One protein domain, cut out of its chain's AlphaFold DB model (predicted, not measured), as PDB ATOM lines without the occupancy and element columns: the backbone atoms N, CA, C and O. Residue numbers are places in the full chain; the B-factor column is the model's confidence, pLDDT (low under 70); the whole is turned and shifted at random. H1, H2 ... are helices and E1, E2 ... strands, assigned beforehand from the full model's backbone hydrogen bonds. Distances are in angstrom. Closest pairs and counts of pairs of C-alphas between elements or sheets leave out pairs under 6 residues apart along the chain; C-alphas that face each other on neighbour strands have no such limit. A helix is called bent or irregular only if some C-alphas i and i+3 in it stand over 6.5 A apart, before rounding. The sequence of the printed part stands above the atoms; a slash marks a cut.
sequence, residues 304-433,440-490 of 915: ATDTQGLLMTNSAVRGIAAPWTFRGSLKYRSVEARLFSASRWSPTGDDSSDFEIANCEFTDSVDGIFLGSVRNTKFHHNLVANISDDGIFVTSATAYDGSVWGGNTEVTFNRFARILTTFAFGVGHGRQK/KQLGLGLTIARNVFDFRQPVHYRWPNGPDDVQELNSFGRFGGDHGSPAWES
ATOM      1  N   ALA A 304     216.511 158.044 169.093       93.25
ATOM      2  CA  ALA A 304     216.790 159.459 168.806       93.25
ATOM      3  C   ALA A 304     216.737 159.751 167.299       93.25
ATOM      4  O   ALA A 304     217.715 159.558 166.578       93.25
ATOM      5  N   THR A 305     215.587 160.203 166.805       87.56
ATOM      6  CA  THR A 305     215.348 160.406 165.363       87.56
ATOM      7  C   THR A 305     215.187 161.878 165.014       87.56
ATOM      8  O   THR A 305     214.689 162.657 165.826       87.56
ATOM      9  N   ASP A 306     215.622 162.254 163.810       83.19
ATOM     10  CA  ASP A 306     215.587 163.633 163.300       83.19
ATOM     11  C   ASP A 306     216.164 164.641 164.311       83.19
ATOM     12  O   ASP A 306     215.580 165.681 164.604       83.19
ATOM     13  N   THR A 307     217.271 164.269 164.957       88.25
ATOM     14  CA  THR A 307     217.840 165.024 166.080       88.25
ATOM     15  C   THR A 307     219.186 165.616 165.695       88.25
ATOM     16  O   THR A 307     220.054 164.903 165.198       88.25
ATOM     17  N   GLN A 308     219.391 166.909 165.947       88.81
ATOM     18  CA  GLN A 308     220.652 167.597 165.645       88.81
ATOM     19  C   GLN A 308     221.342 168.051 166.932       88.81
ATOM     20  O   GLN A 308     220.740 168.754 167.737       88.81
ATOM     21  N   GLY A 309     222.610 167.695 167.130       90.81
ATOM     22  CA  GLY A 309     223.336 168.067 168.348       90.81
ATOM     23  C   GLY A 309     222.890 167.242 169.555       90.81
ATOM     24  O   GLY A 309     222.246 167.770 170.461       90.81
ATOM     25  N   LEU A 310     223.209 165.946 169.563       95.19
ATOM     26  CA  LEU A 310     223.041 165.090 170.742       95.19
ATOM     27  C   LEU A 310     224.393 164.935 171.436       95.19
ATOM     28  O   LEU A 310     225.306 164.329 170.875       95.19
ATOM     29  N   LEU A 311     224.492 165.431 172.664       96.12
ATOM     30  CA  LEU A 311     225.609 165.151 173.555       96.12
ATOM     31  C   LEU A 311     225.163 164.132 174.604       96.12
ATOM     32  O   LEU A 311     224.271 164.414 175.399       96.12
ATOM     33  N   MET A 312     225.777 162.955 174.628       96.56
ATOM     34  CA  MET A 312     225.487 161.922 175.619       96.56
ATOM     35  C   MET A 312     226.758 161.548 176.367       96.56
ATOM     36  O   MET A 312     227.695 161.006 175.782       96.56
ATOM     37  N   THR A 313     226.773 161.813 177.669       94.75
ATOM     38  CA  THR A 313     227.916 161.556 178.537       94.75
ATOM     39  C   THR A 313     227.541 160.737 179.763       94.75
ATOM     40  O   THR A 313     226.398 160.760 180.226       94.75
ATOM     41  N   ASN A 314     228.499 159.973 180.291       94.06
ATOM     42  CA  ASN A 314     228.397 159.299 181.593       94.06
ATOM     43  C   ASN A 314     227.128 158.448 181.777       94.06
ATOM     44  O   ASN A 314     226.627 158.327 182.892       94.06
ATOM     45  N   SER A 315     226.581 157.886 180.702       97.25
ATOM     46  CA  SER A 315     225.251 157.272 180.713       97.25
ATOM     47  C   SER A 315     225.309 155.783 180.370       97.25
ATOM     48  O   SER A 315     226.172 155.338 179.617       97.25
ATOM     49  N   ALA A 316     224.384 154.989 180.905       97.50
ATOM     50  CA  ALA A 316     224.186 153.598 180.506       97.50
ATOM     51  C   ALA A 316     222.911 153.419 179.699       97.50
ATOM     52  O   ALA A 316     221.855 153.928 180.067       97.50
ATOM     53  N   VAL A 317     223.014 152.576 178.680       98.25
ATOM     54  CA  VAL A 317     221.892 151.987 177.963       98.25
ATOM     55  C   VAL A 317     221.989 150.473 178.115       98.25
ATOM     56  O   VAL A 317     222.968 149.851 177.686       98.25
ATOM     57  N   ARG A 318     220.991 149.880 178.769       96.25
ATOM     58  CA  ARG A 318     220.911 148.441 179.036       96.25
ATOM     59  C   ARG A 318     219.743 147.827 178.291       96.25
ATOM     60  O   ARG A 318     218.619 148.328 178.363       96.25
ATOM     61  N   GLY A 319     220.028 146.737 177.596       95.06
ATOM     62  CA  GLY A 319     219.036 146.003 176.832       95.06
ATOM     63  C   GLY A 319     218.262 145.019 177.694       95.06
ATOM     64  O   GLY A 319     218.170 145.145 178.916       95.06
ATOM     65  N   ILE A 320     217.687 144.032 177.018       94.62
ATOM     66  CA  ILE A 320     216.789 143.039 177.614       94.62
ATOM     67  C   ILE A 320     217.383 141.626 177.618       94.62
ATOM     68  O   ILE A 320     216.651 140.654 177.792       94.62
ATOM     69  N   ALA A 321     218.697 141.486 177.411       94.88
ATOM     70  CA  ALA A 321     219.358 140.192 177.521       94.88
ATOM     71  C   ALA A 321     219.730 139.901 178.981       94.88
ATOM     72  O   ALA A 321     220.556 140.585 179.585       94.88
ATOM     73  N   ALA A 322     219.132 138.855 179.543       96.12
ATOM     74  CA  ALA A 322     219.499 138.304 180.838       96.12
ATOM     75  C   ALA A 322     220.771 137.429 180.730       96.12
ATOM     76  O   ALA A 322     221.175 137.052 179.624       96.12
ATOM     77  N   PRO A 323     221.403 137.038 181.855       95.06
ATOM     78  CA  PRO A 323     222.588 136.173 181.853       95.06
ATOM     79  C   PRO A 323     222.394 134.830 181.133       95.06
ATOM     80  O   PRO A 323     223.359 134.258 180.638       95.06
ATOM     81  N   TRP A 324     221.155 134.346 181.037       93.69
ATOM     82  CA  TRP A 324     220.762 133.111 180.349       93.69
ATOM     83  C   TRP A 324     220.197 133.338 178.938       93.69
ATOM     84  O   TRP A 324     219.758 132.392 178.287       93.69
ATOM     85  N   THR A 325     220.180 134.575 178.447       93.31
ATOM     86  CA  THR A 325     219.645 134.899 177.125       93.31
ATOM     87  C   THR A 325     220.647 134.568 176.024       93.31
ATOM     88  O   THR A 325     221.846 134.828 176.151       93.31
ATOM     89  N   PHE A 326     220.129 134.052 174.911       92.56
ATOM     90  CA  PHE A 326     220.863 133.848 173.668       92.56
ATOM     91  C   PHE A 326     220.200 134.622 172.537       92.56
ATOM     92  O   PHE A 326     219.009 134.930 172.593       92.56
ATOM     93  N   ARG A 327     220.942 134.840 171.450       92.56
ATOM     94  CA  ARG A 327     220.426 135.509 170.249       92.56
ATOM     95  C   ARG A 327     219.092 134.931 169.779       92.56
ATOM     96  O   ARG A 327     218.179 135.678 169.447       92.56
ATOM     97  N   GLY A 328     218.994 133.600 169.729       90.06
ATOM     98  CA  GLY A 328     217.815 132.905 169.218       90.06
ATOM     99  C   GLY A 328     216.529 133.243 169.973       90.06
ATOM    100  O   GLY A 328     215.512 133.499 169.326       90.06
ATOM    101  N   SER A 329     216.563 133.294 171.311       91.56
ATOM    102  CA  SER A 329     215.347 133.531 172.098       91.56
ATOM    103  C   SER A 329     214.778 134.913 171.859       91.56
ATOM    104  O   SER A 329     213.577 135.047 171.652       91.56
ATOM    105  N   LEU A 330     215.623 135.938 171.842       91.44
ATOM    106  CA  LEU A 330     215.144 137.292 171.623       91.44
ATOM    107  C   LEU A 330     214.768 137.528 170.151       91.44
ATOM    108  O   LEU A 330     213.693 138.047 169.869       91.44
ATOM    109  N   LYS A 331     215.585 137.047 169.203       87.69
ATOM    110  CA  LYS A 331     215.353 137.268 167.765       87.69
ATOM    111  C   LYS A 331     214.125 136.541 167.211       87.69
ATOM    112  O   LYS A 331     213.518 137.029 166.262       87.69
ATOM    113  N   TYR A 332     213.781 135.373 167.757       89.38
ATOM    114  CA  TYR A 332     212.734 134.517 167.182       89.38
ATOM    115  C   TYR A 332     211.582 134.174 168.139       89.38
ATOM    116  O   TYR A 332     210.485 133.879 167.668       89.38
ATOM    117  N   ARG A 333     211.798 134.221 169.463       91.75
ATOM    118  CA  ARG A 333     210.795 133.871 170.496       91.75
ATOM    119  C   ARG A 333     210.395 135.059 171.389       91.75
ATOM    120  O   ARG A 333     209.763 134.864 172.427       91.75
ATOM    121  N   SER A 334     210.768 136.278 170.995       91.31
ATOM    122  CA  SER A 334     210.479 137.544 171.685       91.31
ATOM    123  C   SER A 334     210.482 138.715 170.682       91.31
ATOM    124  O   SER A 334     210.069 138.566 169.531       91.31
ATOM    125  N   VAL A 335     210.968 139.887 171.097       86.44
ATOM    126  CA  VAL A 335     211.203 141.059 170.258       86.44
ATOM    127  C   VAL A 335     212.680 141.195 169.860       86.44
ATOM    128  O   VAL A 335     213.582 140.987 170.671       86.44
ATOM    129  N   GLU A 336     212.926 141.595 168.607       80.75
ATOM    130  CA  GLU A 336     214.262 141.930 168.091       80.75
ATOM    131  C   GLU A 336     214.780 143.237 168.715       80.75
ATOM    132  O   GLU A 336     214.645 144.326 168.147       80.75
ATOM    133  N   ALA A 337     215.339 143.108 169.918       89.31
ATOM    134  CA  ALA A 337     215.739 144.237 170.735       89.31
ATOM    135  C   ALA A 337     217.102 144.825 170.370       89.31
ATOM    136  O   ALA A 337     218.067 144.108 170.094       89.31
ATOM    137  N   ARG A 338     217.182 146.152 170.477       91.94
ATOM    138  CA  ARG A 338     218.381 146.968 170.301       91.94
ATOM    139  C   ARG A 338     218.577 147.941 171.465       91.94
ATOM    140  O   ARG A 338     217.625 148.335 172.134       91.94
ATOM    141  N   LEU A 339     219.813 148.374 171.685       96.38
ATOM    142  CA  LEU A 339     220.136 149.346 172.734       96.38
ATOM    143  C   LEU A 339     219.762 150.764 172.317       96.38
ATOM    144  O   LEU A 339     219.037 151.459 173.024       96.38
ATOM    145  N   PHE A 340     220.250 151.191 171.158       95.44
ATOM    146  CA  PHE A 340     220.122 152.570 170.711       95.44
ATOM    147  C   PHE A 340     219.886 152.619 169.208       95.44
ATOM    148  O   PHE A 340     220.579 151.953 168.442       95.44
ATOM    149  N   SER A 341     218.929 153.427 168.763       91.69
ATOM    150  CA  SER A 341     218.746 153.698 167.342       91.69
ATOM    151  C   SER A 341     218.600 155.183 167.083       91.69
ATOM    152  O   SER A 341     217.751 155.848 167.671       91.69
ATOM    153  N   ALA A 342     219.381 155.675 166.131       87.44
ATOM    154  CA  ALA A 342     219.204 156.988 165.527       87.44
ATOM    155  C   ALA A 342     218.919 156.912 164.022       87.44
ATOM    156  O   ALA A 342     218.793 157.924 163.338       87.44
ATOM    157  N   SER A 343     218.816 155.690 163.498       71.38
ATOM    158  CA  SER A 343     218.591 155.434 162.081       71.38
ATOM    159  C   SER A 343     217.098 155.407 161.756       71.38
ATOM    160  O   SER A 343     216.314 154.771 162.466       71.38
ATOM    161  N   ARG A 344     216.719 156.040 160.642       63.62
ATOM    162  CA  ARG A 344     215.405 155.883 160.003       63.62
ATOM    163  C   ARG A 344     215.519 155.107 158.695       63.62
ATOM    164  O   ARG A 344     216.583 155.010 158.093       63.62
ATOM    165  N   TRP A 345     214.391 154.529 158.293       55.94
ATOM    166  CA  TRP A 345     214.247 153.764 157.055       55.94
ATOM    167  C   TRP A 345     214.238 154.646 155.807       55.94
ATOM    168  O   TRP A 345     214.721 154.218 154.764       55.94
ATOM    169  N   SER A 346     213.709 155.863 155.939       56.88
ATOM    170  CA  SER A 346     213.587 156.842 154.866       56.88
ATOM    171  C   SER A 346     214.181 158.167 155.337       56.88
ATOM    172  O   SER A 346     213.829 158.595 156.440       56.88
ATOM    173  N   PRO A 347     215.045 158.810 154.534       55.84
ATOM    174  CA  PRO A 347     215.536 160.148 154.827       55.84
ATOM    175  C   PRO A 347     214.376 161.133 154.937       55.84
ATOM    176  O   PRO A 347     213.476 161.127 154.090       55.84
ATOM    177  N   THR A 348     214.393 161.972 155.965       58.69
ATOM    178  CA  THR A 348     213.357 163.000 156.179       58.69
ATOM    179  C   THR A 348     213.787 164.367 155.648       58.69
ATOM    180  O   THR A 348     212.944 165.240 155.452       58.69
ATOM    181  N   GLY A 349     215.088 164.557 155.393       57.91
ATOM    182  CA  GLY A 349     215.691 165.866 155.133       57.91
ATOM    183  C   GLY A 349     216.069 166.628 156.410       57.91
ATOM    184  O   GLY A 349     216.890 167.540 156.344       57.91
ATOM    185  N   ASP A 350     215.550 166.208 157.566       66.00
ATOM    186  CA  ASP A 350     215.939 166.671 158.903       66.00
ATOM    187  C   ASP A 350     216.741 165.566 159.645       66.00
ATOM    188  O   ASP A 350     216.759 165.502 160.873       66.00
ATOM    189  N   ASP A 351     217.418 164.688 158.889       72.88
ATOM    190  CA  ASP A 351     218.128 163.506 159.393       72.88
ATOM    191  C   ASP A 351     219.172 163.842 160.465       72.88
ATOM    192  O   ASP A 351     219.898 164.843 160.369       72.88
ATOM    193  N   SER A 352     219.285 162.942 161.447       84.50
ATOM    194  CA  SER A 352     220.111 163.141 162.633       84.50
ATOM    195  C   SER A 352     221.568 163.495 162.308       84.50
ATOM    196  O   SER A 352     222.195 162.913 161.415       84.50
ATOM    197  N   SER A 353     222.137 164.438 163.055       85.75
ATOM    198  CA  SER A 353     223.527 164.860 162.878       85.75
ATOM    199  C   SER A 353     224.164 165.389 164.155       85.75
ATOM    200  O   SER A 353     223.476 165.804 165.086       85.75
ATOM    201  N   ASP A 354     225.494 165.454 164.141       87.62
ATOM    202  CA  ASP A 354     226.317 166.118 165.154       87.62
ATOM    203  C   ASP A 354     226.158 165.452 166.530       87.62
ATOM    204  O   ASP A 354     225.730 166.067 167.506       87.62
ATOM    205  N   PHE A 355     226.436 164.148 166.582       92.56
ATOM    206  CA  PHE A 355     226.343 163.351 167.807       92.56
ATOM    207  C   PHE A 355     227.719 163.221 168.454       92.56
ATOM    208  O   PHE A 355     228.685 162.875 167.779       92.56
ATOM    209  N   GLU A 356     227.808 163.420 169.765       94.56
ATOM    210  CA  GLU A 356     228.969 163.031 170.568       94.56
ATOM    211  C   GLU A 356     228.510 162.162 171.732       94.56
ATOM    212  O   GLU A 356     227.673 162.558 172.542       94.56
ATOM    213  N   ILE A 357     229.035 160.942 171.779       95.81
ATOM    214  CA  ILE A 357     228.684 159.920 172.756       95.81
ATOM    215  C   ILE A 357     229.976 159.491 173.437       95.81
ATOM    216  O   ILE A 357     230.826 158.848 172.806       95.81
ATOM    217  N   ALA A 358     230.116 159.851 174.713       94.75
ATOM    218  CA  ALA A 358     231.353 159.658 175.452       94.75
ATOM    219  C   ALA A 358     231.168 159.139 176.877       94.75
ATOM    220  O   ALA A 358     230.245 159.540 177.578       94.75
ATOM    221  N   ASN A 359     232.080 158.289 177.358       94.31
ATOM    222  CA  ASN A 359     232.009 157.722 178.716       94.31
ATOM    223  C   ASN A 359     230.670 157.015 178.997       94.31
ATOM    224  O   ASN A 359     230.132 157.065 180.104       94.31
ATOM    225  N   CYS A 360     230.101 156.376 177.980       97.38
ATOM    226  CA  CYS A 360     228.835 155.669 178.073       97.38
ATOM    227  C   CYS A 360     229.036 154.156 178.055       97.38
ATOM    228  O   CYS A 360     230.079 153.630 177.655       97.38
ATOM    229  N   GLU A 361     228.012 153.437 178.495       97.81
ATOM    230  CA  GLU A 361     227.983 151.983 178.433       97.81
ATOM    231  C   GLU A 361     226.759 151.484 177.678       97.81
ATOM    232  O   GLU A 361     225.635 151.867 177.988       97.81
ATOM    233  N   PHE A 362     226.982 150.578 176.735       98.31
ATOM    234  CA  PHE A 362     225.954 149.951 175.913       98.31
ATOM    235  C   PHE A 362     226.077 148.444 176.082       98.31
ATOM    236  O   PHE A 362     227.020 147.840 175.559       98.31
ATOM    237  N   THR A 363     225.181 147.833 176.859       97.06
ATOM    238  CA  THR A 363     225.332 146.413 177.192       97.06
ATOM    239  C   THR A 363     224.045 145.610 177.234       97.06
ATOM    240  O   THR A 363     222.969 146.134 177.513       97.06
ATOM    241  N   ASP A 364     224.214 144.299 177.061       95.62
ATOM    242  CA  ASP A 364     223.243 143.265 177.422       95.62
ATOM    243  C   ASP A 364     221.997 143.268 176.508       95.62
ATOM    244  O   ASP A 364     220.867 143.493 176.941       95.62
ATOM    245  N   SER A 365     222.204 143.004 175.210       94.94
ATOM    246  CA  SER A 365     221.145 142.986 174.182       94.94
ATOM    247  C   SER A 365     221.401 141.956 173.065       94.94
ATOM    248  O   SER A 365     222.455 141.314 173.015       94.94
ATOM    249  N   VAL A 366     220.439 141.786 172.149       93.56
ATOM    250  CA  VAL A 366     220.693 141.105 170.865       93.56
ATOM    251  C   VAL A 366     221.450 142.016 169.934       93.56
ATOM    252  O   VAL A 366     222.580 141.692 169.590       93.56
ATOM    253  N   ASP A 367     220.850 143.153 169.601       92.88
ATOM    254  CA  ASP A 367     221.466 144.183 168.786       92.88
ATOM    255  C   ASP A 367     221.856 145.387 169.650       92.88
ATOM    256  O   ASP A 367     221.299 145.638 170.723       92.88
ATOM    257  N   GLY A 368     222.851 146.137 169.202       94.62
ATOM    258  CA  GLY A 368     223.402 147.281 169.903       94.62
ATOM    259  C   GLY A 368     222.875 148.599 169.356       94.62
ATOM    260  O   GLY A 368     221.755 149.012 169.654       94.62
ATOM    261  N   ILE A 369     223.729 149.291 168.612       94.12
ATOM    262  CA  ILE A 369     223.621 150.712 168.288       94.12
ATOM    263  C   ILE A 369     223.417 150.899 166.779       94.12
ATOM    264  O   ILE A 369     224.178 150.363 165.984       94.12
ATOM    265  N   PHE A 370     222.426 151.684 166.358       90.00
ATOM    266  CA  PHE A 370     222.107 151.911 164.942       90.00
ATOM    267  C   PHE A 370     222.348 153.368 164.531       90.00
ATOM    268  O   PHE A 370     221.528 154.244 164.820       90.00
ATOM    269  N   LEU A 371     223.432 153.610 163.785       85.00
ATOM    270  CA  LEU A 371     223.930 154.932 163.365       85.00
ATOM    271  C   LEU A 371     224.020 155.122 161.834       85.00
ATOM    272  O   LEU A 371     224.625 156.088 161.380       85.00
ATOM    273  N   GLY A 372     223.412 154.250 161.022       71.12
ATOM    274  CA  GLY A 372     223.545 154.227 159.551       71.12
ATOM    275  C   GLY A 372     223.093 155.485 158.774       71.12
ATOM    276  O   GLY A 372     223.321 155.617 157.578       71.12
ATOM    277  N   SER A 373     222.499 156.477 159.426       70.31
ATOM    278  CA  SER A 373     222.131 157.735 158.753       70.31
ATOM    279  C   SER A 373     222.546 158.976 159.531       70.31
ATOM    280  O   SER A 373     222.136 160.079 159.182       70.31
ATOM    281  N   VAL A 374     223.353 158.809 160.584       79.44
ATOM    282  CA  VAL A 374     223.780 159.930 161.422       79.44
ATOM    283  C   VAL A 374     225.041 160.549 160.835       79.44
ATOM    284  O   VAL A 374     226.033 159.861 160.594       79.44
ATOM    285  N   ARG A 375     225.009 161.861 160.600       80.06
ATOM    286  CA  ARG A 375     226.171 162.621 160.108       80.06
ATOM    287  C   ARG A 375     226.993 163.156 161.274       80.06
ATOM    288  O   ARG A 375     226.410 163.534 162.285       80.06
ATOM    289  N   ASN A 376     228.312 163.263 161.112       83.81
ATOM    290  CA  ASN A 376     229.218 163.849 162.112       83.81
ATOM    291  C   ASN A 376     229.040 163.222 163.503       83.81
ATOM    292  O   ASN A 376     228.497 163.844 164.415       83.81
ATOM    293  N   THR A 377     229.470 161.973 163.658       88.75
ATOM    294  CA  THR A 377     229.357 161.266 164.939       88.75
ATOM    295  C   THR A 377     230.727 161.090 165.575       88.75
ATOM    296  O   THR A 377     231.634 160.568 164.937       88.75
ATOM    297  N   LYS A 378     230.865 161.447 166.849       92.75
ATOM    298  CA  LYS A 378     231.991 161.081 167.707       92.75
ATOM    299  C   LYS A 378     231.518 160.071 168.742       92.75
ATOM    300  O   LYS A 378     230.604 160.340 169.513       92.75
ATOM    301  N   PHE A 379     232.137 158.904 168.765       94.88
ATOM    302  CA  PHE A 379     231.809 157.814 169.673       94.88
ATOM    303  C   PHE A 379     233.092 157.360 170.367       94.88
ATOM    304  O   PHE A 379     233.886 156.618 169.780       94.88
ATOM    305  N   HIS A 380     233.336 157.830 171.594       95.06
ATOM    306  CA  HIS A 380     234.614 157.585 172.263       95.06
ATOM    307  C   HIS A 380     234.563 157.301 173.758       95.06
ATOM    308  O   HIS A 380     233.678 157.751 174.462       95.06
ATOM    309  N   HIS A 381     235.564 156.588 174.280       95.25
ATOM    310  CA  HIS A 381     235.649 156.245 175.711       95.25
ATOM    311  C   HIS A 381     234.430 155.452 176.223       95.25
ATOM    312  O   HIS A 381     234.076 155.494 177.402       95.25
ATOM    313  N   ASN A 382     233.762 154.711 175.340       97.81
ATOM    314  CA  ASN A 382     232.597 153.909 175.683       97.81
ATOM    315  C   ASN A 382     232.975 152.449 175.953       97.81
ATOM    316  O   ASN A 382     233.950 151.918 175.409       97.81
ATOM    317  N   LEU A 383     232.149 151.784 176.757       97.69
ATOM    318  CA  LEU A 383     232.109 150.329 176.864       97.69
ATOM    319  C   LEU A 383     230.924 149.808 176.050       97.69
ATOM    320  O   LEU A 383     229.775 150.113 176.366       97.69
ATOM    321  N   VAL A 384     231.189 148.971 175.053       98.44
ATOM    322  CA  VAL A 384     230.154 148.243 174.312       98.44
ATOM    323  C   VAL A 384     230.379 146.759 174.552       98.44
ATOM    324  O   VAL A 384     231.447 146.237 174.221       98.44
ATOM    325  N   ALA A 385     229.426 146.076 175.191       96.56
ATOM    326  CA  ALA A 385     229.663 144.691 175.582       96.56
ATOM    327  C   ALA A 385     228.426 143.806 175.730       96.56
ATOM    328  O   ALA A 385     227.347 144.278 176.067       96.56
ATOM    329  N   ASN A 386     228.627 142.494 175.586       95.12
ATOM    330  CA  ASN A 386     227.588 141.468 175.737       95.12
ATOM    331  C   ASN A 386     226.407 141.688 174.774       95.12
ATOM    332  O   ASN A 386     225.272 141.930 175.187       95.12
ATOM    333  N   ILE A 387     226.713 141.635 173.476       95.69
ATOM    334  CA  ILE A 387     225.754 141.809 172.381       95.69
ATOM    335  C   ILE A 387     225.784 140.546 171.522       95.69
ATOM    336  O   ILE A 387     226.824 140.173 170.977       95.69
ATOM    337  N   SER A 388     224.658 139.841 171.454       93.81
ATOM    338  CA  SER A 388     224.624 138.497 170.855       93.81
ATOM    339  C   SER A 388     224.501 138.466 169.323       93.81
ATOM    340  O   SER A 388     224.621 137.387 168.740       93.81
ATOM    341  N   ASP A 389     224.301 139.624 168.686       92.19
ATOM    342  CA  ASP A 389     224.274 139.833 167.232       92.19
ATOM    343  C   ASP A 389     225.100 141.088 166.858       92.19
ATOM    344  O   ASP A 389     226.326 141.074 167.030       92.19
ATOM    345  N   ASP A 390     224.488 142.176 166.378       91.12
ATOM    346  CA  ASP A 390     225.234 143.322 165.845       91.12
ATOM    347  C   ASP A 390     225.511 144.409 166.887       91.12
ATOM    348  O   ASP A 390     224.600 144.967 167.487       91.12
ATOM    349  N   GLY A 391     226.779 144.775 167.067       94.12
ATOM    350  CA  GLY A 391     227.243 145.807 167.992       94.12
ATOM    351  C   GLY A 391     226.883 147.219 167.548       94.12
ATOM    352  O   GLY A 391     226.154 147.918 168.248       94.12
ATOM    353  N   ILE A 392     227.403 147.655 166.401       92.19
ATOM    354  CA  ILE A 392     227.125 148.965 165.812       92.19
ATOM    355  C   ILE A 392     226.811 148.807 164.323       92.19
ATOM    356  O   ILE A 392     227.658 148.400 163.529       92.19
ATOM    357  N   PHE A 393     225.601 149.188 163.931       87.31
ATOM    358  CA  PHE A 393     225.191 149.304 162.541       87.31
ATOM    359  C   PHE A 393     225.559 150.695 162.004       87.31
ATOM    360  O   PHE A 393     225.007 151.700 162.457       87.31
ATOM    361  N   VAL A 394     226.488 150.763 161.046       80.19
ATOM    362  CA  VAL A 394     227.153 152.021 160.621       80.19
ATOM    363  C   VAL A 394     227.104 152.292 159.111       80.19
ATOM    364  O   VAL A 394     227.845 153.134 158.613       80.19
ATOM    365  N   THR A 395     226.239 151.599 158.366       72.00
ATOM    366  CA  THR A 395     226.114 151.784 156.905       72.00
ATOM    367  C   THR A 395     225.639 153.196 156.582       72.00
ATOM    368  O   THR A 395     224.472 153.461 156.817       72.00
ATOM    369  N   SER A 396     226.485 154.063 156.025       57.44
ATOM    370  CA  SER A 396     226.187 155.461 155.724       57.44
ATOM    371  C   SER A 396     225.330 155.574 154.457       57.44
ATOM    372  O   SER A 396     225.762 155.310 153.335       57.44
ATOM    373  N   ALA A 397     224.052 155.912 154.619       52.31
ATOM    374  CA  ALA A 397     223.165 156.102 153.477       52.31
ATOM    375  C   ALA A 397     223.481 157.409 152.723       52.31
ATOM    376  O   ALA A 397     223.603 158.474 153.324       52.31
ATOM    377  N   THR A 398     223.542 157.355 151.388       48.38
ATOM    378  CA  THR A 398     223.177 158.509 150.547       48.38
ATOM    379  C   THR A 398     221.692 158.790 150.757       48.38
ATOM    380  O   THR A 398     220.889 157.851 150.709       48.38
ATOM    381  N   ALA A 399     221.310 160.054 150.955       46.22
ATOM    382  CA  ALA A 399     219.903 160.444 150.942       46.22
ATOM    383  C   ALA A 399     219.213 159.967 149.650       46.22
ATOM    384  O   ALA A 399     219.852 159.742 148.621       46.22
ATOM    385  N   TYR A 400     217.891 159.793 149.709       38.78
ATOM    386  CA  TYR A 400     217.067 159.191 148.654       38.78
ATOM    387  C   TYR A 400     217.189 159.905 147.289       38.78
ATOM    388  O   TYR A 400     216.974 159.291 146.244       38.78
ATOM    389  N   ASP A 401     217.596 161.177 147.286       44.00
ATOM    390  CA  ASP A 401     217.826 162.007 146.099       44.00
ATOM    391  C   ASP A 401     219.288 162.015 145.598       44.00
ATOM    392  O   ASP A 401     219.586 162.597 144.555       44.00
ATOM    393  N   GLY A 402     220.208 161.364 146.318       44.53
ATOM    394  CA  GLY A 402     221.640 161.350 146.026       44.53
ATOM    395  C   GLY A 402     222.358 162.687 146.256       44.53
ATOM    396  O   GLY A 402     223.475 162.836 145.762       44.53
ATOM    397  N   SER A 403     221.743 163.653 146.955       48.16
ATOM    398  CA  SER A 403     222.300 165.002 147.157       48.16
ATOM    399  C   SER A 403     222.974 165.208 148.520       48.16
ATOM    400  O   SER A 403     223.856 166.061 148.642       48.16
ATOM    401  N   VAL A 404     222.613 164.409 149.534       48.09
ATOM    402  CA  VAL A 404     223.175 164.493 150.892       48.09
ATOM    403  C   VAL A 404     223.922 163.208 151.240       48.09
ATOM    404  O   VAL A 404     223.364 162.109 151.218       48.09
ATOM    405  N   TRP A 405     225.204 163.357 151.562       53.56
ATOM    406  CA  TRP A 405     226.105 162.261 151.912       53.56
ATOM    407  C   TRP A 405     225.995 161.925 153.408       53.56
ATOM    408  O   TRP A 405     226.103 162.820 154.251       53.56
ATOM    409  N   GLY A 406     225.807 160.646 153.746       53.59
ATOM    410  CA  GLY A 406     225.996 160.144 155.111       53.59
ATOM    411  C   GLY A 406     227.477 160.119 155.530       53.59
ATOM    412  O   GLY A 406     228.372 160.333 154.709       53.59
ATOM    413  N   GLY A 407     227.761 159.834 156.805       62.62
ATOM    414  CA  GLY A 407     229.116 159.520 157.291       62.62
ATOM    415  C   GLY A 407     229.821 160.611 158.114       62.62
ATOM    416  O   GLY A 407     229.184 161.514 158.657       62.62
ATOM    417  N   ASN A 408     231.154 160.480 158.208       78.94
ATOM    418  CA  ASN A 408     232.056 161.162 159.149       78.94
ATOM    419  C   ASN A 408     231.832 160.717 160.602       78.94
ATOM    420  O   ASN A 408     231.484 161.508 161.481       78.94
ATOM    421  N   THR A 409     231.990 159.413 160.820       87.00
ATOM    422  CA  THR A 409     231.852 158.790 162.138       87.00
ATOM    423  C   THR A 409     233.225 158.404 162.674       87.00
ATOM    424  O   THR A 409     233.953 157.627 162.056       87.00
ATOM    425  N   GLU A 410     233.572 158.924 163.843       91.38
ATOM    426  CA  GLU A 410     234.781 158.616 164.596       91.38
ATOM    427  C   GLU A 410     234.435 157.672 165.753       91.38
ATOM    428  O   GLU A 410     233.637 158.008 166.624       91.38
ATOM    429  N   VAL A 411     235.046 156.489 165.770       94.50
ATOM    430  CA  VAL A 411     234.914 155.472 166.815       94.50
ATOM    431  C   VAL A 411     236.288 155.270 167.443       94.50
ATOM    432  O   VAL A 411     237.130 154.553 166.894       94.50
ATOM    433  N   THR A 412     236.551 155.937 168.566       94.62
ATOM    434  CA  THR A 412     237.906 156.016 169.133       94.62
ATOM    435  C   THR A 412     237.965 155.771 170.634       94.62
ATOM    436  O   THR A 412     237.033 156.086 171.357       94.62
ATOM    437  N   PHE A 413     239.062 155.215 171.150       94.94
ATOM    438  CA  PHE A 413     239.255 155.046 172.602       94.94
ATOM    439  C   PHE A 413     238.194 154.174 173.307       94.94
ATOM    440  O   PHE A 413     237.988 154.295 174.512       94.94
ATOM    441  N   ASN A 414     237.487 153.296 172.595       97.69
ATOM    442  CA  ASN A 414     236.449 152.441 173.180       97.69
ATOM    443  C   ASN A 414     236.991 151.055 173.552       97.69
ATOM    444  O   ASN A 414     238.011 150.596 173.027       97.69
ATOM    445  N   ARG A 415     236.234 150.352 174.402       97.62
ATOM    446  CA  ARG A 415     236.356 148.904 174.588       97.62
ATOM    447  C   ARG A 415     235.139 148.197 174.004       97.62
ATOM    448  O   ARG A 415     234.006 148.479 174.398       97.62
ATOM    449  N   PHE A 416     235.395 147.224 173.140       98.19
ATOM    450  CA  PHE A 416     234.401 146.302 172.599       98.19
ATOM    451  C   PHE A 416     234.665 144.905 173.153       98.19
ATOM    452  O   PHE A 416     235.778 144.398 173.018       98.19
ATOM    453  N   ALA A 417     233.676 144.276 173.789       95.19
ATOM    454  CA  ALA A 417     233.872 142.963 174.406       95.19
ATOM    455  C   ALA A 417     232.647 142.057 174.269       95.19
ATOM    456  O   ALA A 417     231.529 142.486 174.540       95.19
ATOM    457  N   ARG A 418     232.845 140.778 173.924       92.38
ATOM    458  CA  ARG A 418     231.744 139.796 173.816       92.38
ATOM    459  C   ARG A 418     230.605 140.296 172.899       92.38
ATOM    460  O   ARG A 418     229.463 140.460 173.328       92.38
ATOM    461  N   ILE A 419     230.938 140.581 171.640       94.06
ATOM    462  CA  ILE A 419     230.000 141.043 170.604       94.06
ATOM    463  C   ILE A 419     230.127 140.126 169.396       94.06
ATOM    464  O   ILE A 419     231.247 139.951 168.925       94.06
ATOM    465  N   LEU A 420     229.029 139.565 168.874       91.94
ATOM    466  CA  LEU A 420     229.119 138.667 167.716       91.94
ATOM    467  C   LEU A 420     229.675 139.389 166.481       91.94
ATOM    468  O   LEU A 420     230.674 138.933 165.936       91.94
ATOM    469  N   THR A 421     229.063 140.498 166.058       91.62
ATOM    470  CA  THR A 421     229.532 141.338 164.944       91.62
ATOM    471  C   THR A 421     229.691 142.775 165.414       91.62
ATOM    472  O   THR A 421     228.695 143.451 165.626       91.62
ATOM    473  N   THR A 422     230.915 143.276 165.586       93.88
ATOM    474  CA  THR A 422     231.092 144.618 166.172       93.88
ATOM    475  C   THR A 422     230.615 145.732 165.248       93.88
ATOM    476  O   THR A 422     229.827 146.565 165.684       93.88
ATOM    477  N   PHE A 423     231.028 145.723 163.982       90.69
ATOM    478  CA  PHE A 423     230.540 146.642 162.957       90.69
ATOM    479  C   PHE A 423     229.720 145.881 161.920       90.69
ATOM    480  O   PHE A 423     230.245 145.047 161.180       90.69
ATOM    481  N   ALA A 424     228.425 146.171 161.880       86.00
ATOM    482  CA  ALA A 424     227.499 145.577 160.934       86.00
ATOM    483  C   ALA A 424     227.232 146.532 159.769       86.00
ATOM    484  O   ALA A 424     226.912 147.715 159.954       86.00
ATOM    485  N   PHE A 425     227.333 145.983 158.562       78.06
ATOM    486  CA  PHE A 425     227.092 146.678 157.303       78.06
ATOM    487  C   PHE A 425     225.973 145.980 156.525       78.06
ATOM    488  O   PHE A 425     225.799 144.763 156.618       78.06
ATOM    489  N   GLY A 426     225.197 146.701 155.720       65.12
ATOM    490  CA  GLY A 426     224.222 146.024 154.868       65.12
ATOM    491  C   GLY A 426     223.368 146.919 153.982       65.12
ATOM    492  O   GLY A 426     222.868 147.958 154.402       65.12
ATOM    493  N   VAL A 427     223.116 146.413 152.771       53.16
ATOM    494  CA  VAL A 427     222.223 146.968 151.737       53.16
ATOM    495  C   VAL A 427     221.117 145.932 151.459       53.16
ATOM    496  O   VAL A 427     221.058 145.359 150.379       53.16
ATOM    497  N   GLY A 428     220.318 145.560 152.465       39.25
ATOM    498  CA  GLY A 428     219.570 144.284 152.393       39.25
ATOM    499  C   GLY A 428     218.134 144.257 152.907       39.25
ATOM    500  O   GLY A 428     217.414 143.313 152.619       39.25
ATOM    501  N   HIS A 429     217.665 145.285 153.613       38.97
ATOM    502  CA  HIS A 429     216.292 145.308 154.146       38.97
ATOM    503  C   HIS A 429     215.341 146.198 153.317       38.97
ATOM    504  O   HIS A 429     214.373 146.727 153.853       38.97
ATOM    505  N   GLY A 430     215.648 146.435 152.032       36.91
ATOM    506  CA  GLY A 430     214.926 147.396 151.179       36.91
ATOM    507  C   GLY A 430     215.279 148.874 151.426       36.91
ATOM    508  O   GLY A 430     214.528 149.754 151.030       36.91
ATOM    509  N   ARG A 431     216.410 149.154 152.099       47.56
ATOM    510  CA  ARG A 431     216.732 150.456 152.734       47.56
ATOM    511  C   ARG A 431     217.761 151.338 152.007       47.56
ATOM    512  O   ARG A 431     218.171 152.350 152.558       47.56
ATOM    513  N   GLN A 432     218.204 150.978 150.802       45.69
ATOM    514  CA  GLN A 432     219.139 151.770 149.983       45.69
ATOM    515  C   GLN A 432     218.923 151.466 148.489       45.69
ATOM    516  O   GLN A 432     218.670 150.320 148.115       45.69
ATOM    517  N   LYS A 433     219.053 152.477 147.617       40.47
ATOM    518  CA  LYS A 433     219.081 152.289 146.156       40.47
ATOM    519  C   LYS A 433     220.487 151.850 145.749       40.47
ATOM    520  O   LYS A 433     221.449 152.568 146.001       40.47
ATOM    521  N   LYS A 440     228.519 154.924 142.607       51.38
ATOM    522  CA  LYS A 440     228.773 154.306 143.921       51.38
ATOM    523  C   LYS A 440     229.762 155.161 144.716       51.38
ATOM    524  O   LYS A 440     230.920 154.795 144.873       51.38
ATOM    525  N   GLN A 441     229.321 156.321 145.176       48.50
ATOM    526  CA  GLN A 441     230.074 157.101 146.145       48.50
ATOM    527  C   GLN A 441     229.397 156.897 147.501       48.50
ATOM    528  O   GLN A 441     228.230 157.229 147.687       48.50
ATOM    529  N   LEU A 442     230.109 156.215 148.392       54.34
ATOM    530  CA  LEU A 442     229.696 155.967 149.771       54.34
ATOM    531  C   LEU A 442     230.118 157.183 150.609       54.34
ATOM    532  O   LEU A 442     230.947 157.971 150.147       54.34
ATOM    533  N   GLY A 443     229.488 157.401 151.761       56.44
ATOM    534  CA  GLY A 443     229.626 158.623 152.558       56.44
ATOM    535  C   GLY A 443     231.058 158.986 152.988       56.44
ATOM    536  O   GLY A 443     232.037 158.347 152.610       56.44
ATOM    537  N   LEU A 444     231.212 160.004 153.845       66.88
ATOM    538  CA  LEU A 444     232.534 160.492 154.304       66.88
ATOM    539  C   LEU A 444     233.372 159.450 155.088       66.88
ATOM    540  O   LEU A 444     234.528 159.710 155.422       66.88
ATOM    541  N   GLY A 445     232.813 158.264 155.347       77.62
ATOM    542  CA  GLY A 445     233.509 157.105 155.897       77.62
ATOM    543  C   GLY A 445     233.574 157.061 157.424       77.62
ATOM    544  O   GLY A 445     232.982 157.888 158.128       77.62
ATOM    545  N   LEU A 446     234.290 156.049 157.917       86.81
ATOM    546  CA  LEU A 446     234.496 155.737 159.332       86.81
ATOM    547  C   LEU A 446     235.976 155.874 159.704       86.81
ATOM    548  O   LEU A 446     236.852 155.391 158.985       86.81
ATOM    549  N   THR A 447     236.250 156.452 160.868       90.81
ATOM    550  CA  THR A 447     237.565 156.403 161.517       90.81
ATOM    551  C   THR A 447     237.465 155.527 162.757       90.81
ATOM    552  O   THR A 447     236.708 155.842 163.665       90.81
ATOM    553  N   ILE A 448     238.221 154.433 162.803       94.19
ATOM    554  CA  ILE A 448     238.232 153.451 163.889       94.19
ATOM    555  C   ILE A 448     239.657 153.372 164.422       94.19
ATOM    556  O   ILE A 448     240.530 152.769 163.791       94.19
ATOM    557  N   ALA A 449     239.916 153.991 165.571       94.81
ATOM    558  CA  ALA A 449     241.282 154.083 166.066       94.81
ATOM    559  C   ALA A 449     241.425 154.047 167.580       94.81
ATOM    560  O   ALA A 449     240.567 154.540 168.306       94.81
ATOM    561  N   ARG A 450     242.545 153.494 168.059       94.88
ATOM    562  CA  ARG A 450     242.855 153.410 169.496       94.88
ATOM    563  C   ARG A 450     241.758 152.693 170.292       94.88
ATOM    564  O   ARG A 450     241.492 153.055 171.426       94.88
ATOM    565  N   ASN A 451     241.095 151.687 169.718       97.56
ATOM    566  CA  ASN A 451     240.126 150.852 170.437       97.56
ATOM    567  C   ASN A 451     240.752 149.518 170.861       97.56
ATOM    568  O   ASN A 451     241.634 148.983 170.178       97.56
ATOM    569  N   VAL A 452     240.240 148.952 171.956       97.62
ATOM    570  CA  VAL A 452     240.551 147.583 172.390       97.62
ATOM    571  C   VAL A 452     239.348 146.684 172.118       97.62
ATOM    572  O   VAL A 452     238.255 146.913 172.641       97.62
ATOM    573  N   PHE A 453     239.562 145.642 171.323       96.69
ATOM    574  CA  PHE A 453     238.586 144.598 171.036       96.69
ATOM    575  C   PHE A 453     238.988 143.327 171.786       96.69
ATOM    576  O   PHE A 453     240.056 142.774 171.532       96.69
ATOM    577  N   ASP A 454     238.152 142.870 172.715       95.19
ATOM    578  CA  ASP A 454     238.382 141.651 173.495       95.19
ATOM    579  C   ASP A 454     237.283 140.622 173.211       95.19
ATOM    580  O   ASP A 454     236.200 140.627 173.808       95.19
ATOM    581  N   PHE A 455     237.559 139.738 172.255       92.56
ATOM    582  CA  PHE A 455     236.654 138.681 171.806       92.56
ATOM    583  C   PHE A 455     237.009 137.315 172.397       92.56
ATOM    584  O   PHE A 455     236.516 136.297 171.914       92.56
ATOM    585  N   ARG A 456     237.843 137.278 173.449       91.56
ATOM    586  CA  ARG A 456     238.209 136.029 174.133       91.56
ATOM    587  C   ARG A 456     237.013 135.382 174.835       91.56
ATOM    588  O   ARG A 456     236.924 134.162 174.909       91.56
ATOM    589  N   GLN A 457     236.097 136.196 175.364       91.12
ATOM    590  CA  GLN A 457     234.896 135.692 176.028       91.12
ATOM    591  C   GLN A 457     233.849 135.236 174.995       91.12
ATOM    592  O   GLN A 457     233.509 136.026 174.106       91.12
ATOM    593  N   PRO A 458     233.274 134.025 175.134       89.31
ATOM    594  CA  PRO A 458     232.241 133.554 174.223       89.31
ATOM    595  C   PRO A 458     230.942 134.367 174.294       89.31
ATOM    596  O   PRO A 458     230.537 134.885 175.337       89.31
ATOM    597  N   VAL A 459     230.263 134.443 173.155       90.69
ATOM    598  CA  VAL A 459     228.991 135.118 172.915       90.69
ATOM    599  C   VAL A 459     227.865 134.086 172.921       90.69
ATOM    600  O   VAL A 459     227.980 133.011 172.334       90.69
ATOM    601  N   HIS A 460     226.727 134.425 173.529       90.75
ATOM    602  CA  HIS A 460     225.535 133.570 173.555       90.75
ATOM    603  C   HIS A 460     224.789 133.587 172.207       90.75
ATOM    604  O   HIS A 460     223.663 134.068 172.089       90.75
ATOM    605  N   TYR A 461     225.443 133.083 171.161       88.88
ATOM    606  CA  TYR A 461     224.907 133.029 169.801       88.88
ATOM    607  C   TYR A 461     224.184 131.707 169.515       88.88
ATOM    608  O   TYR A 461     223.008 131.718 169.142       88.88
ATOM    609  N   ARG A 462     224.868 130.566 169.696       84.94
ATOM    610  CA  ARG A 462     224.289 129.225 169.507       84.94
ATOM    611  C   ARG A 462     223.669 128.720 170.804       84.94
ATOM    612  O   ARG A 462     224.363 128.617 171.811       84.94
ATOM    613  N   TRP A 463     222.381 128.397 170.751       87.62
ATOM    614  CA  TRP A 463     221.667 127.719 171.831       87.62
ATOM    615  C   TRP A 463     221.871 126.200 171.699       87.62
ATOM    616  O   TRP A 463     221.727 125.701 170.582       87.62
ATOM    617  N   PRO A 464     222.184 125.465 172.782       89.19
ATOM    618  CA  PRO A 464     222.329 124.008 172.731       89.19
ATOM    619  C   PRO A 464     221.051 123.286 172.272       89.19
ATOM    620  O   PRO A 464     219.963 123.540 172.797       89.19
ATOM    621  N   ASN A 465     221.175 122.339 171.342       89.38
ATOM    622  CA  ASN A 465     220.030 121.565 170.835       89.38
ATOM    623  C   ASN A 465     219.714 120.310 171.674       89.38
ATOM    624  O   ASN A 465     218.697 119.658 171.447       89.38
ATOM    625  N   GLY A 466     220.568 119.962 172.636       89.00
ATOM    626  CA  GLY A 466     220.400 118.801 173.506       89.00
ATOM    627  C   GLY A 466     221.525 118.684 174.541       89.00
ATOM    628  O   GLY A 466     222.483 119.460 174.494       89.00
ATOM    629  N   PRO A 467     221.437 117.709 175.463       84.25
ATOM    630  CA  PRO A 467     222.401 117.538 176.554       84.25
ATOM    631  C   PRO A 467     223.828 117.226 176.092       84.25
ATOM    632  O   PRO A 467     224.764 117.542 176.816       84.25
ATOM    633  N   ASP A 468     224.004 116.675 174.892       81.12
ATOM    634  CA  ASP A 468     225.325 116.360 174.329       81.12
ATOM    635  C   ASP A 468     225.968 117.552 173.586       81.12
ATOM    636  O   ASP A 468     227.153 117.526 173.262       81.12
ATOM    637  N   ASP A 469     225.206 118.628 173.345       76.06
ATOM    638  CA  ASP A 469     225.631 119.844 172.625       76.06
ATOM    639  C   ASP A 469     226.180 120.927 173.582       76.06
ATOM    640  O   ASP A 469     226.287 122.105 173.250       76.06
ATOM    641  N   VAL A 470     226.507 120.541 174.820       64.94
ATOM    642  CA  VAL A 470     226.890 121.449 175.919       64.94
ATOM    643  C   VAL A 470     228.371 121.845 175.923       64.94
ATOM    644  O   VAL A 470     228.872 122.313 176.945       64.94
ATOM    645  N   GLN A 471     229.084 121.690 174.802       56.62
ATOM    646  CA  GLN A 471     230.463 122.176 174.689       56.62
ATOM    647  C   GLN A 471     230.457 123.707 174.818       56.62
ATOM    648  O   GLN A 471     229.973 124.387 173.919       56.62
ATOM    649  N   GLU A 472     230.925 124.217 175.962       60.31
ATOM    650  CA  GLU A 472     230.997 125.628 176.385       60.31
ATOM    651  C   GLU A 472     230.680 126.659 175.287       60.31
ATOM    652  O   GLU A 472     231.584 127.111 174.617       60.31
ATOM    653  N   LEU A 473     229.409 127.022 175.073       68.00
ATOM    654  CA  LEU A 473     228.908 128.097 174.185       68.00
ATOM    655  C   LEU A 473     229.939 128.748 173.219       68.00
ATOM    656  O   LEU A 473     230.204 129.941 173.305       68.00
ATOM    657  N   ASN A 474     230.507 127.976 172.281       71.94
ATOM    658  CA  ASN A 474     231.776 128.283 171.584       71.94
ATOM    659  C   ASN A 474     231.666 129.296 170.424       71.94
ATOM    660  O   ASN A 474     232.302 129.145 169.382       71.94
ATOM    661  N   SER A 475     230.796 130.300 170.525       85.81
ATOM    662  CA  SER A 475     230.729 131.353 169.501       85.81
ATOM    663  C   SER A 475     231.542 132.554 169.944       85.81
ATOM    664  O   SER A 475     231.276 133.108 171.002       85.81
ATOM    665  N   PHE A 476     232.498 132.986 169.134       88.06
ATOM    666  CA  PHE A 476     233.342 134.133 169.451       88.06
ATOM    667  C   PHE A 476     232.978 135.353 168.616       88.06
ATOM    668  O   PHE A 476     232.329 135.256 167.571       88.06
ATOM    669  N   GLY A 477     233.360 136.511 169.143       89.31
ATOM    670  CA  GLY A 477     233.090 137.793 168.521       89.31
ATOM    671  C   GLY A 477     233.976 138.096 167.325       89.31
ATOM    672  O   GLY A 477     235.036 137.490 167.142       89.31
ATOM    673  N   ARG A 478     233.535 139.063 166.517       88.12
ATOM    674  CA  ARG A 478     234.248 139.494 165.317       88.12
ATOM    675  C   ARG A 478     234.220 141.016 165.124       88.12
ATOM    676  O   ARG A 478     233.336 141.701 165.655       88.12
ATOM    677  N   PHE A 479     235.179 141.561 164.379       89.69
ATOM    678  CA  PHE A 479     235.279 142.994 164.090       89.69
ATOM    679  C   PHE A 479     234.168 143.472 163.161       89.69
ATOM    680  O   PHE A 479     233.519 144.468 163.466       89.69
ATOM    681  N   GLY A 480     233.923 142.772 162.056       87.19
ATOM    682  CA  GLY A 480     233.017 143.242 161.009       87.19
ATOM    683  C   GLY A 480     232.215 142.127 160.349       87.19
ATOM    684  O   GLY A 480     232.641 140.975 160.316       87.19
ATOM    685  N   GLY A 481     231.042 142.459 159.817       80.06
ATOM    686  CA  GLY A 481     230.193 141.510 159.098       80.06
ATOM    687  C   GLY A 481     229.100 142.191 158.281       80.06
ATOM    688  O   GLY A 481     228.813 143.373 158.472       80.06
ATOM    689  N   ASP A 482     228.500 141.441 157.357       71.81
ATOM    690  CA  ASP A 482     227.475 141.939 156.445       71.81
ATOM    691  C   ASP A 482     226.113 141.245 156.597       71.81
ATOM    692  O   ASP A 482     225.999 140.088 157.002       71.81
ATOM    693  N   HIS A 483     225.058 141.964 156.208       67.19
ATOM    694  CA  HIS A 483     223.689 141.452 156.067       67.19
ATOM    695  C   HIS A 483     223.304 141.290 154.593       67.19
ATOM    696  O   HIS A 483     222.317 141.860 154.123       67.19
ATOM    697  N   GLY A 484     224.115 140.532 153.849       54.62
ATOM    698  CA  GLY A 484     223.790 140.091 152.488       54.62
ATOM    699  C   GLY A 484     224.064 141.102 151.371       54.62
ATOM    700  O   GLY A 484     223.389 141.051 150.343       54.62
ATOM    701  N   SER A 485     225.027 142.017 151.529       56.00
ATOM    702  CA  SER A 485     225.447 142.898 150.429       56.00
ATOM    703  C   SER A 485     226.904 143.363 150.563       56.00
ATOM    704  O   SER A 485     227.323 143.719 151.664       56.00
ATOM    705  N   PRO A 486     227.674 143.431 149.458       50.62
ATOM    706  CA  PRO A 486     229.130 143.588 149.498       50.62
ATOM    707  C   PRO A 486     229.654 145.017 149.742       50.62
ATOM    708  O   PRO A 486     230.859 145.232 149.637       50.62
ATOM    709  N   ALA A 487     228.811 146.017 150.014       61.38
ATOM    710  CA  ALA A 487     229.282 147.393 150.194       61.38
ATOM    711  C   ALA A 487     229.451 147.739 151.680       61.38
ATOM    712  O   ALA A 487     228.477 148.097 152.337       61.38
ATOM    713  N   TRP A 488     230.676 147.637 152.214       75.56
ATOM    714  CA  TRP A 488     231.017 148.306 153.481       75.56
ATOM    715  C   TRP A 488     231.661 149.654 153.192       75.56
ATOM    716  O   TRP A 488     232.337 149.803 152.180       75.56
ATOM    717  N   GLU A 489     231.510 150.596 154.113       74.25
ATOM    718  CA  GLU A 489     231.983 151.975 153.985       74.25
ATOM    719  C   GLU A 489     233.491 152.110 153.717       74.25
ATOM    720  O   GLU A 489     234.293 151.197 153.956       74.25
ATOM    721  N   SER A 490     233.891 153.306 153.279       80.88
ATOM    722  CA  SER A 490     235.287 153.725 153.385       80.88
ATOM    723  C   SER A 490     235.700 153.781 154.860       80.88
ATOM    724  O   SER A 490     234.965 154.315 155.694       80.88
TER     725      SER A 490
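This is residues 304 to 433 and 440 to 490 of the 915 residues of the protein "Beta_helix domain-containing protein" of Anatilimnocola aggregata (UniProt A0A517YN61). The printed part is wound as a short solenoid of stacked turns, with three walls of parallel strands. The row E1, E4, E7, E9, E11 is one wall; E2, E5, the first parts of bent E8 and E10, and E12 make the second, and E3, E6, the later parts of E8 and E10, and E13 the third. H1 sits outside, at a corner of the first turn, and residues 465 to 471 stick out. Printed are 181 residues, with one named helix and thirteen named strands, H1 coming between E2 and E3; under half of the residues are in named elements, which are mostly strand. The whole is compact, with a radius of gyration of the C-alphas of 16.4 A, and elongated, spanning 56 by 35 by 26 A.

The five-strand sheet runs E1, residues 308 to 313, E4, 353 to 358, E7, 375 to 380, E9, 407 to 412, and E11, 446 to 449, all parallel. Across its neighbour pairs, N 312 and O 356, N 357 and O 378, N 379 and O 410, and N 411 and O 447 are each 2.8 A apart, within hydrogen-bond range. E1 runs on into E2, residues 316 to 318, at 92 degrees. E2 is an edge strand of the twisted, branched sheet, parallel to E5, residues 361 to 365, with N 317 and O 361 2.8 A apart. E8, residues 383 to 393, bends by 128 degrees at residue 388. On one side of E8 lie E5, with N 362 and O 383 2.9 A apart, and E6, residues 367 to 370, with N 368 and O 390 2.7 A apart; E10, residues 415 to 425, lies on the other side, with N 391 and O 421 2.7 A apart. E3, residues 338 to 341, is beside E6, with N 370 and O 340 2.8 A apart. E10 bends by 109 degrees at residue 418, and on its side away from E8 lie E12, residues 452 to 454, with N 454 and O 416 2.8 A apart, and E13, residues 478 to 482, with N 423 and O 479 2.8 A apart. H1, residues 327 to 333, is on this sheet at a height of 10.2 A, and only just stands up from it, rising 41 degrees; the C-alphas of Arg 327 and Ser 388 are 5.2 A apart. Every O i to N i+4 pair in H1 is within hydrogen-bond range.

E1 begins at C-alpha 308 (220.652, 167.597, 165.645) and is 16.0 A long. E8 measures 15.9 A and E10 19.7 A from first to last C-alpha. E13 ends at C-alpha 482 (227.475, 141.939, 156.445).

The C-alphas farthest apart, of Ser 403 and Pro 467, are 55.8 A apart. Residues 434 to 439 are not printed, and C-alphas 433 and 440 are 10.1 A apart across the cut. The links E3 to E4, E8 to E9 and E12 to E13 are long. Mean pLDDT of the printed part is 81.8, with 41 residues under 70, among them 396 to 407 and 426 to 433.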